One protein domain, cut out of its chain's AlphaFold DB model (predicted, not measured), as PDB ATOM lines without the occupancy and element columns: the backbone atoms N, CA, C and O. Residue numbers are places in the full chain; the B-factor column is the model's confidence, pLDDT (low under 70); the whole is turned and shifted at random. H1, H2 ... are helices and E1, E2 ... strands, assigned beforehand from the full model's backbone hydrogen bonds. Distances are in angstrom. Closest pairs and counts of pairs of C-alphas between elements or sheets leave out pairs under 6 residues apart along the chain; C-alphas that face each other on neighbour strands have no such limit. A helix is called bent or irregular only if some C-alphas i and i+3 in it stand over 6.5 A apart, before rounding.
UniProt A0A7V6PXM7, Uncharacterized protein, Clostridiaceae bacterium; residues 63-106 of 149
ATOM      1  N   LYS A  63     -59.857  28.771  29.083       71.31
ATOM      2  CA  LYS A  63     -58.944  27.754  28.576       71.31
ATOM      3  C   LYS A  63     -58.397  28.249  27.251       71.31
ATOM      4  O   LYS A  63     -59.182  28.592  26.368       71.31
ATOM      5  N   TYR A  64     -57.082  28.228  27.102       73.81
ATOM      6  CA  TYR A  64     -56.426  28.535  25.841       73.81
ATOM      7  C   TYR A  64     -55.534  27.367  25.434       73.81
ATOM      8  O   TYR A  64     -54.886  26.737  26.274       73.81
ATOM      9  N   VAL A  65     -55.536  27.038  24.146       73.88
ATOM     10  CA  VAL A  65     -54.676  25.997  23.584       73.88
ATOM     11  C   VAL A  65     -53.626  26.690  22.735       73.88
ATOM     12  O   VAL A  65     -53.946  27.298  21.718       73.88
ATOM     13  N   VAL A  66     -52.373  26.607  23.171       71.62
ATOM     14  CA  VAL A  66     -51.224  27.079  22.405       71.62
ATOM     15  C   VAL A  66     -50.656  25.889  21.644       71.62
ATOM     16  O   VAL A  66     -50.293  24.879  22.252       71.62
ATOM     17  N   TYR A  67     -50.570  26.028  20.327       73.81
ATOM     18  CA  TYR A  67     -49.791  25.140  19.473       73.81
ATOM     19  C   TYR A  67     -48.400  25.745  19.328       73.81
ATOM     20  O   TYR A  67     -48.278  26.917  18.960       73.81
ATOM     21  N   ASP A  68     -47.359  24.988  19.660       70.56
ATOM     22  CA  ASP A  68     -45.996  25.396  19.335       70.56
ATOM     23  C   ASP A  68     -45.574  24.896  17.944       70.56
ATOM     24  O   ASP A  68     -46.274  24.122  17.294       70.56
ATOM     25  N   MET A  69     -44.405  25.346  17.481       73.81
ATOM     26  CA  MET A  69     -43.830  24.966  16.180       73.81
ATOM     27  C   MET A  69     -43.454  23.473  16.080       73.81
ATOM     28  O   MET A  69     -42.915  23.050  15.061       73.81
ATOM     29  N   THR A  70     -43.670  22.693  17.143       78.50
ATOM     30  CA  THR A  70     -43.338  21.267  17.254       78.50
ATOM     31  C   THR A  70     -44.572  20.383  17.470       78.50
ATOM     32  O   THR A  70     -44.424  19.237  17.890       78.50
ATOM     33  N   ASP A  71     -45.777  20.904  17.200       64.12
ATOM     34  CA  ASP A  71     -47.073  20.234  17.400       64.12
ATOM     35  C   ASP A  71     -47.339  19.776  18.846       64.12
ATOM     36  O   ASP A  71     -48.247  18.981  19.113       64.12
ATOM     37  N   ASN A  72     -46.597  20.311  19.821       69.81
ATOM     38  CA  ASN A  72     -46.910  20.069  21.217       69.81
ATOM     39  C   ASN A  72     -48.067  20.977  21.639       69.81
ATOM     40  O   ASN A  72     -48.046  22.200  21.480       69.81
ATOM     41  N   VAL A  73     -49.092  20.355  22.215       71.00
ATOM     42  CA  VAL A  73     -50.283  21.046  22.705       71.00
ATOM     43  C   VAL A  73     -50.030  21.509  24.132       71.00
ATOM     44  O   VAL A  73     -49.955  20.695  25.057       71.00
ATOM     45  N   LYS A  74     -49.952  22.825  24.338       74.50
ATOM     46  CA  LYS A  74     -49.918  23.409  25.678       74.50
ATOM     47  C   LYS A  74     -51.284  23.986  26.023       74.50
ATOM     48  O   LYS A  74     -51.740  24.952  25.418       74.50
ATOM     49  N   ILE A  75     -51.929  23.397  27.025       73.44
ATOM     50  CA  ILE A  75     -53.146  23.953  27.617       73.44
ATOM     51  C   ILE A  75     -52.724  24.979  28.673       73.44
ATOM     52  O   ILE A  75     -51.960  24.643  29.581       73.44
ATOM     53  N   SER A  76     -53.206  26.210  28.539       71.69
ATOM     54  CA  SER A  76     -52.960  27.323  29.462       71.69
ATOM     55  C   SER A  76     -54.281  27.899  29.977       71.69
ATOM     56  O   SER A  76     -55.361  27.511  29.517       71.69
ATOM     57  N   GLU A  77     -54.158  28.847  30.901       77.50
ATOM     58  CA  GLU A  77     -55.222  29.569  31.605       77.50
ATOM     59  C   GLU A  77     -55.805  28.861  32.833       77.50
ATOM     60  O   GLU A  77     -55.598  27.669  33.103       77.50
ATOM     61  N   TYR A  78     -56.536  29.652  33.617       73.25
ATOM     62  CA  TYR A  78     -56.805  29.400  35.030       73.25
ATOM     63  C   TYR A  78     -57.514  28.076  35.346       73.25
ATOM     64  O   TYR A  78     -57.277  27.495  36.411       73.25
ATOM     65  N   THR A  79     -58.353  27.559  34.440       77.56
ATOM     66  CA  THR A  79     -59.072  26.292  34.679       77.56
ATOM     67  C   THR A  79     -58.145  25.081  34.679       77.56
ATOM     68  O   THR A  79     -58.393  24.111  35.389       77.56
ATOM     69  N   CYS A  80     -57.066  25.132  33.898       81.75
ATOM     70  CA  CYS A  80     -56.139  24.019  33.738       81.75
ATOM     71  C   CYS A  80     -54.851  24.249  34.535       81.75
ATOM     72  O   CYS A  80     -54.297  23.302  35.092       81.75
ATOM     73  N   GLU A  81     -54.391  25.497  34.640       82.38
ATOM     74  CA  GLU A  81     -53.151  25.831  35.340       82.38
ATOM     75  C   GLU A  81     -53.198  25.512  36.831       82.38
ATOM     76  O   GLU A  81     -52.217  24.993  37.357       82.38
ATOM     77  N   SER A  82     -54.332  25.733  37.501       83.50
ATOM     78  CA  SER A  82     -54.510  25.386  38.918       83.50
ATOM     79  C   SER A  82     -54.347  23.881  39.175       83.50
ATOM     80  O   SER A  82     -53.601  23.475  40.070       83.50
ATOM     81  N   ILE A  83     -54.963  23.042  38.336       87.75
ATOM     82  CA  ILE A  83     -54.845  21.578  38.406       87.75
ATOM     83  C   ILE A  83     -53.412  21.143  38.084       87.75
ATOM     84  O   ILE A  83     -52.809  20.378  38.838       87.75
ATOM     85  N   ILE A  84     -52.826  21.654  36.998       88.81
ATOM     86  CA  ILE A  84     -51.439  21.354  36.616       88.81
ATOM     87  C   ILE A  84     -50.488  21.732  37.755       88.81
ATOM     88  O   ILE A  84     -49.599  20.958  38.113       88.81
ATOM     89  N   TYR A  85     -50.671  22.905  38.348       90.44
ATOM     90  CA  TYR A  85     -49.866  23.379  39.460       90.44
ATOM     91  C   TYR A  85     -49.977  22.454  40.677       90.44
ATOM     92  O   TYR A  85     -48.952  22.040  41.221       90.44
ATOM     93  N   PHE A  86     -51.189  22.022  41.029       91.94
ATOM     94  CA  PHE A  86     -51.401  21.026  42.078       91.94
ATOM     95  C   PHE A  86     -50.660  19.707  41.793       91.94
ATOM     96  O   PHE A  86     -49.950  19.198  42.661       91.94
ATOM     97  N   THR A  87     -50.718  19.185  40.562       94.19
ATOM     98  CA  THR A  87     -49.985  17.949  40.209       94.19
ATOM     99  C   THR A  87     -48.465  18.097  40.336       94.19
ATOM    100  O   THR A  87     -47.782  17.154  40.737       94.19
ATOM    101  N   LYS A  88     -47.919  19.289  40.053       93.88
ATOM    102  CA  LYS A  88     -46.490  19.582  40.235       93.88
ATOM    103  C   LYS A  88     -46.101  19.556  41.711       93.88
ATOM    104  O   LYS A  88     -45.061  18.990  42.037       93.88
ATOM    105  N   LEU A  89     -46.940  20.098  42.597       95.06
ATOM    106  CA  LEU A  89     -46.723  20.013  44.044       95.06
ATOM    107  C   LEU A  89     -46.699  18.554  44.522       95.06
ATOM    108  O   LEU A  89     -45.775  18.161  45.230       95.06
ATOM    109  N   LEU A  90     -47.649  17.728  44.067       95.06
ATOM    110  CA  LEU A  90     -47.676  16.298  44.396       95.06
ATOM    111  C   LEU A  90     -46.416  15.568  43.922       95.06
ATOM    112  O   LEU A  90     -45.865  14.743  44.652       95.06
ATOM    113  N   LYS A  91     -45.934  15.882  42.714       96.81
ATOM    114  CA  LYS A  91     -44.680  15.328  42.193       96.81
ATOM    115  C   LYS A  91     -43.494  15.687  43.093       96.81
ATOM    116  O   LYS A  91     -42.733  14.795  43.445       96.81
ATOM    117  N   MET A  92     -43.374  16.950  43.510       96.75
ATOM    118  CA  MET A  92     -42.297  17.392  44.405       96.75
ATOM    119  C   MET A  92     -42.316  16.630  45.736       96.75
ATOM    120  O   MET A  92     -41.267  16.186  46.198       96.75
ATOM    121  N   ILE A  93     -43.500  16.434  46.325       96.19
ATOM    122  CA  ILE A  93     -43.660  15.642  47.555       96.19
ATOM    123  C   ILE A  93     -43.229  14.190  47.316       96.19
ATOM    124  O   ILE A  93     -42.470  13.628  48.102       96.19
ATOM    125  N   LYS A  94     -43.654  13.590  46.196       97.00
ATOM    126  CA  LYS A  94     -43.269  12.224  45.812       97.00
ATOM    127  C   LYS A  94     -41.754  12.072  45.603       97.00
ATOM    128  O   LYS A  94     -41.212  11.006  45.872       97.00
ATOM    129  N   GLU A  95     -41.079  13.124  45.152       97.38
ATOM    130  CA  GLU A  95     -39.619  13.195  44.985       97.38
ATOM    131  C   GLU A  95     -38.869  13.504  46.296       97.38
ATOM    132  O   GLU A  95     -37.646  13.626  46.296       97.38
ATOM    133  N   GLY A  96     -39.581  13.595  47.425       97.12
ATOM    134  CA  GLY A  96     -38.999  13.715  48.762       97.12
ATOM    135  C   GLY A  96     -38.957  15.133  49.329       97.12
ATOM    136  O   GLY A  96     -38.374  15.329  50.396       97.12
ATOM    137  N   LYS A  97     -39.569  16.125  48.664       96.50
ATOM    138  CA  LYS A  97     -39.738  17.461  49.255       96.50
ATOM    139  C   LYS A  97     -40.670  17.403  50.458       96.50
ATOM    140  O   LYS A  97     -41.747  16.813  50.389       96.50
ATOM    141  N   LYS A  98     -40.276  18.073  51.540       95.12
ATOM    142  CA  LYS A  98     -41.120  18.220  52.728       95.12
ATOM    143  C   LYS A  98     -42.134  19.353  52.549       95.12
ATOM    144  O   LYS A  98     -41.902  20.283  51.778       95.12
ATOM    145  N   LEU A  99     -43.250  19.296  53.276       91.12
ATOM    146  CA  LEU A  99     -44.312  20.308  53.196       91.12
ATOM    147  C   LEU A  99     -43.832  21.699  53.626       91.12
ATOM    148  O   LEU A  99     -44.272  22.700  53.065       91.12
ATOM    149  N   GLU A 100     -42.890  21.765  54.563       91.88
ATOM    150  CA  GLU A 100     -42.287  23.008  55.044       91.88
ATOM    151  C   GLU A 100     -41.534  23.735  53.922       91.88
ATOM    152  O   GLU A 100     -41.586  24.959  53.827       91.88
ATOM    153  N   GLU A 101     -40.898  22.987  53.014       93.50
ATOM    154  CA  GLU A 101     -40.223  23.538  51.829       93.50
ATOM    155  C   GLU A 101     -41.210  24.051  50.767       93.50
ATOM    156  O   GLU A 101     -40.821  24.735  49.814       93.50
ATOM    157  N   LEU A 102     -42.489  23.697  50.905       92.62
ATOM    158  CA  LEU A 102     -43.580  24.104  50.026       92.62
ATOM    159  C   LEU A 102     -44.481  25.166  50.670       92.62
ATOM    160  O   LEU A 102     -45.470  25.560  50.051       92.62
ATOM    161  N   LYS A 103     -44.158  25.657  51.876       91.50
ATOM    162  CA  LYS A 103     -44.973  26.672  52.555       91.50
ATOM    163  C   LYS A 103     -45.153  27.910  51.668       91.50
ATOM    164  O   LYS A 103     -44.215  28.374  51.020       91.50
ATOM    165  N   GLY A 104     -46.386  28.413  51.600       88.81
ATOM    166  CA  GLY A 104     -46.769  29.539  50.741       88.81
ATOM    167  C   GLY A 104     -46.970  29.195  49.260       88.81
ATOM    168  O   GLY A 104     -47.361  30.070  48.492       88.81
ATOM    169  N   LYS A 105     -46.735  27.943  48.841       90.38
ATOM    170  CA  LYS A 105     -47.032  27.466  47.478       90.38
ATOM    171  C   LYS A 105     -48.380  26.766  47.368       90.38
ATOM    172  O   LYS A 105     -48.782  26.406  46.277       90.38
ATOM    173  N   TYR A 106     -49.071  26.528  48.469       89.12
ATOM    174  CA  TYR A 106     -50.394  25.915  48.481       89.12
ATOM    175  C   TYR A 106     -51.204  26.492  49.644       89.12
ATOM    176  O   TYR A 106     -50.593  27.020  50.577       89.12
TER     177      TYR A 106
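Overview. This is residues 63 to 106 of the 149 residues of an uncharacterized protein of Clostridiaceae bacterium (UniProt A0A7V6PXM7). One long helix, H1, makes the longest part of a loose, flat model, with a small two-strand hairpin, E1 and E2, at its first end and a short helix, H2, at its far end. The hairpin and H1 make an open V with its corner near Glu 77, and beyond H1 the chain folds back through H2 into a short tail, residues 103 to 106. The printed part has 44 residues, with two named strands and then two named helices in the order E1, E2, H1, H2; the sheet has the order E1 - E2 and is antiparallel, and the class is mixed, helices and strands. The whole is only just loose, close to extended, with a radius of gyration of the C-alphas of 13.6 A and spans of 38 by 20 by 11 A.

Arrangement. E1, residues 64 to 67, and E2, residues 73 to 76, form a hairpin, antiparallel with 151 degrees between their directions. The C-alphas of Val 65 and Ile 75 face each other at 4.8 A. N 66 and O 74 are within hydrogen-bond range at 2.9 A, and so are N 76 and O 64 at 2.9 A. The closest C-alphas of E2 and H1, residues 78 to 94, are those of Ile 75 and Glu 81, 7.9 A apart. E1 and H1 are apart. H1 and H2, residues 99 to 102, are close but not clearly touching, with the closest C-alphas, those of Ile 93 and Leu 99, 7.3 A apart. H2 is apart from E1 and from E2. In H1, 11 of 13 O i to N i+4 pairs are within hydrogen-bond range; H2 is too short for such a pair, and its one O i to N i+3 pair is within range.

Along the chain. E1 begins at C-alpha 64, at (-56.426, 28.535, 25.841), and is 9.8 A long from first to last C-alpha. E2 runs from Val 73 to Ser 76 over 9.6 A. H1 begins at C-alpha 78, at (-56.805, 29.400, 35.030), and covers 24.4 A in 17 residues. H1 is neither bent nor irregular, but only just: C-alphas 79 and 82 are 6.3 A apart. H2, four residues, spans 5.0 A and ends at C-alpha 102, at (-43.580, 24.104, 50.026).

Size, cuts and confidence. The two C-alphas farthest apart are those of Met 69 and Glu 100, 38.9 A. The first and last printed C-alphas, of Lys 63 and Tyr 106, are 21.7 A apart. The printed part has no cut, and the links E1 to E2, E2 to H1 and H1 to H2 are tight. The mean pLDDT of the printed part is 84.7, and residues 71 to 72 are under 70.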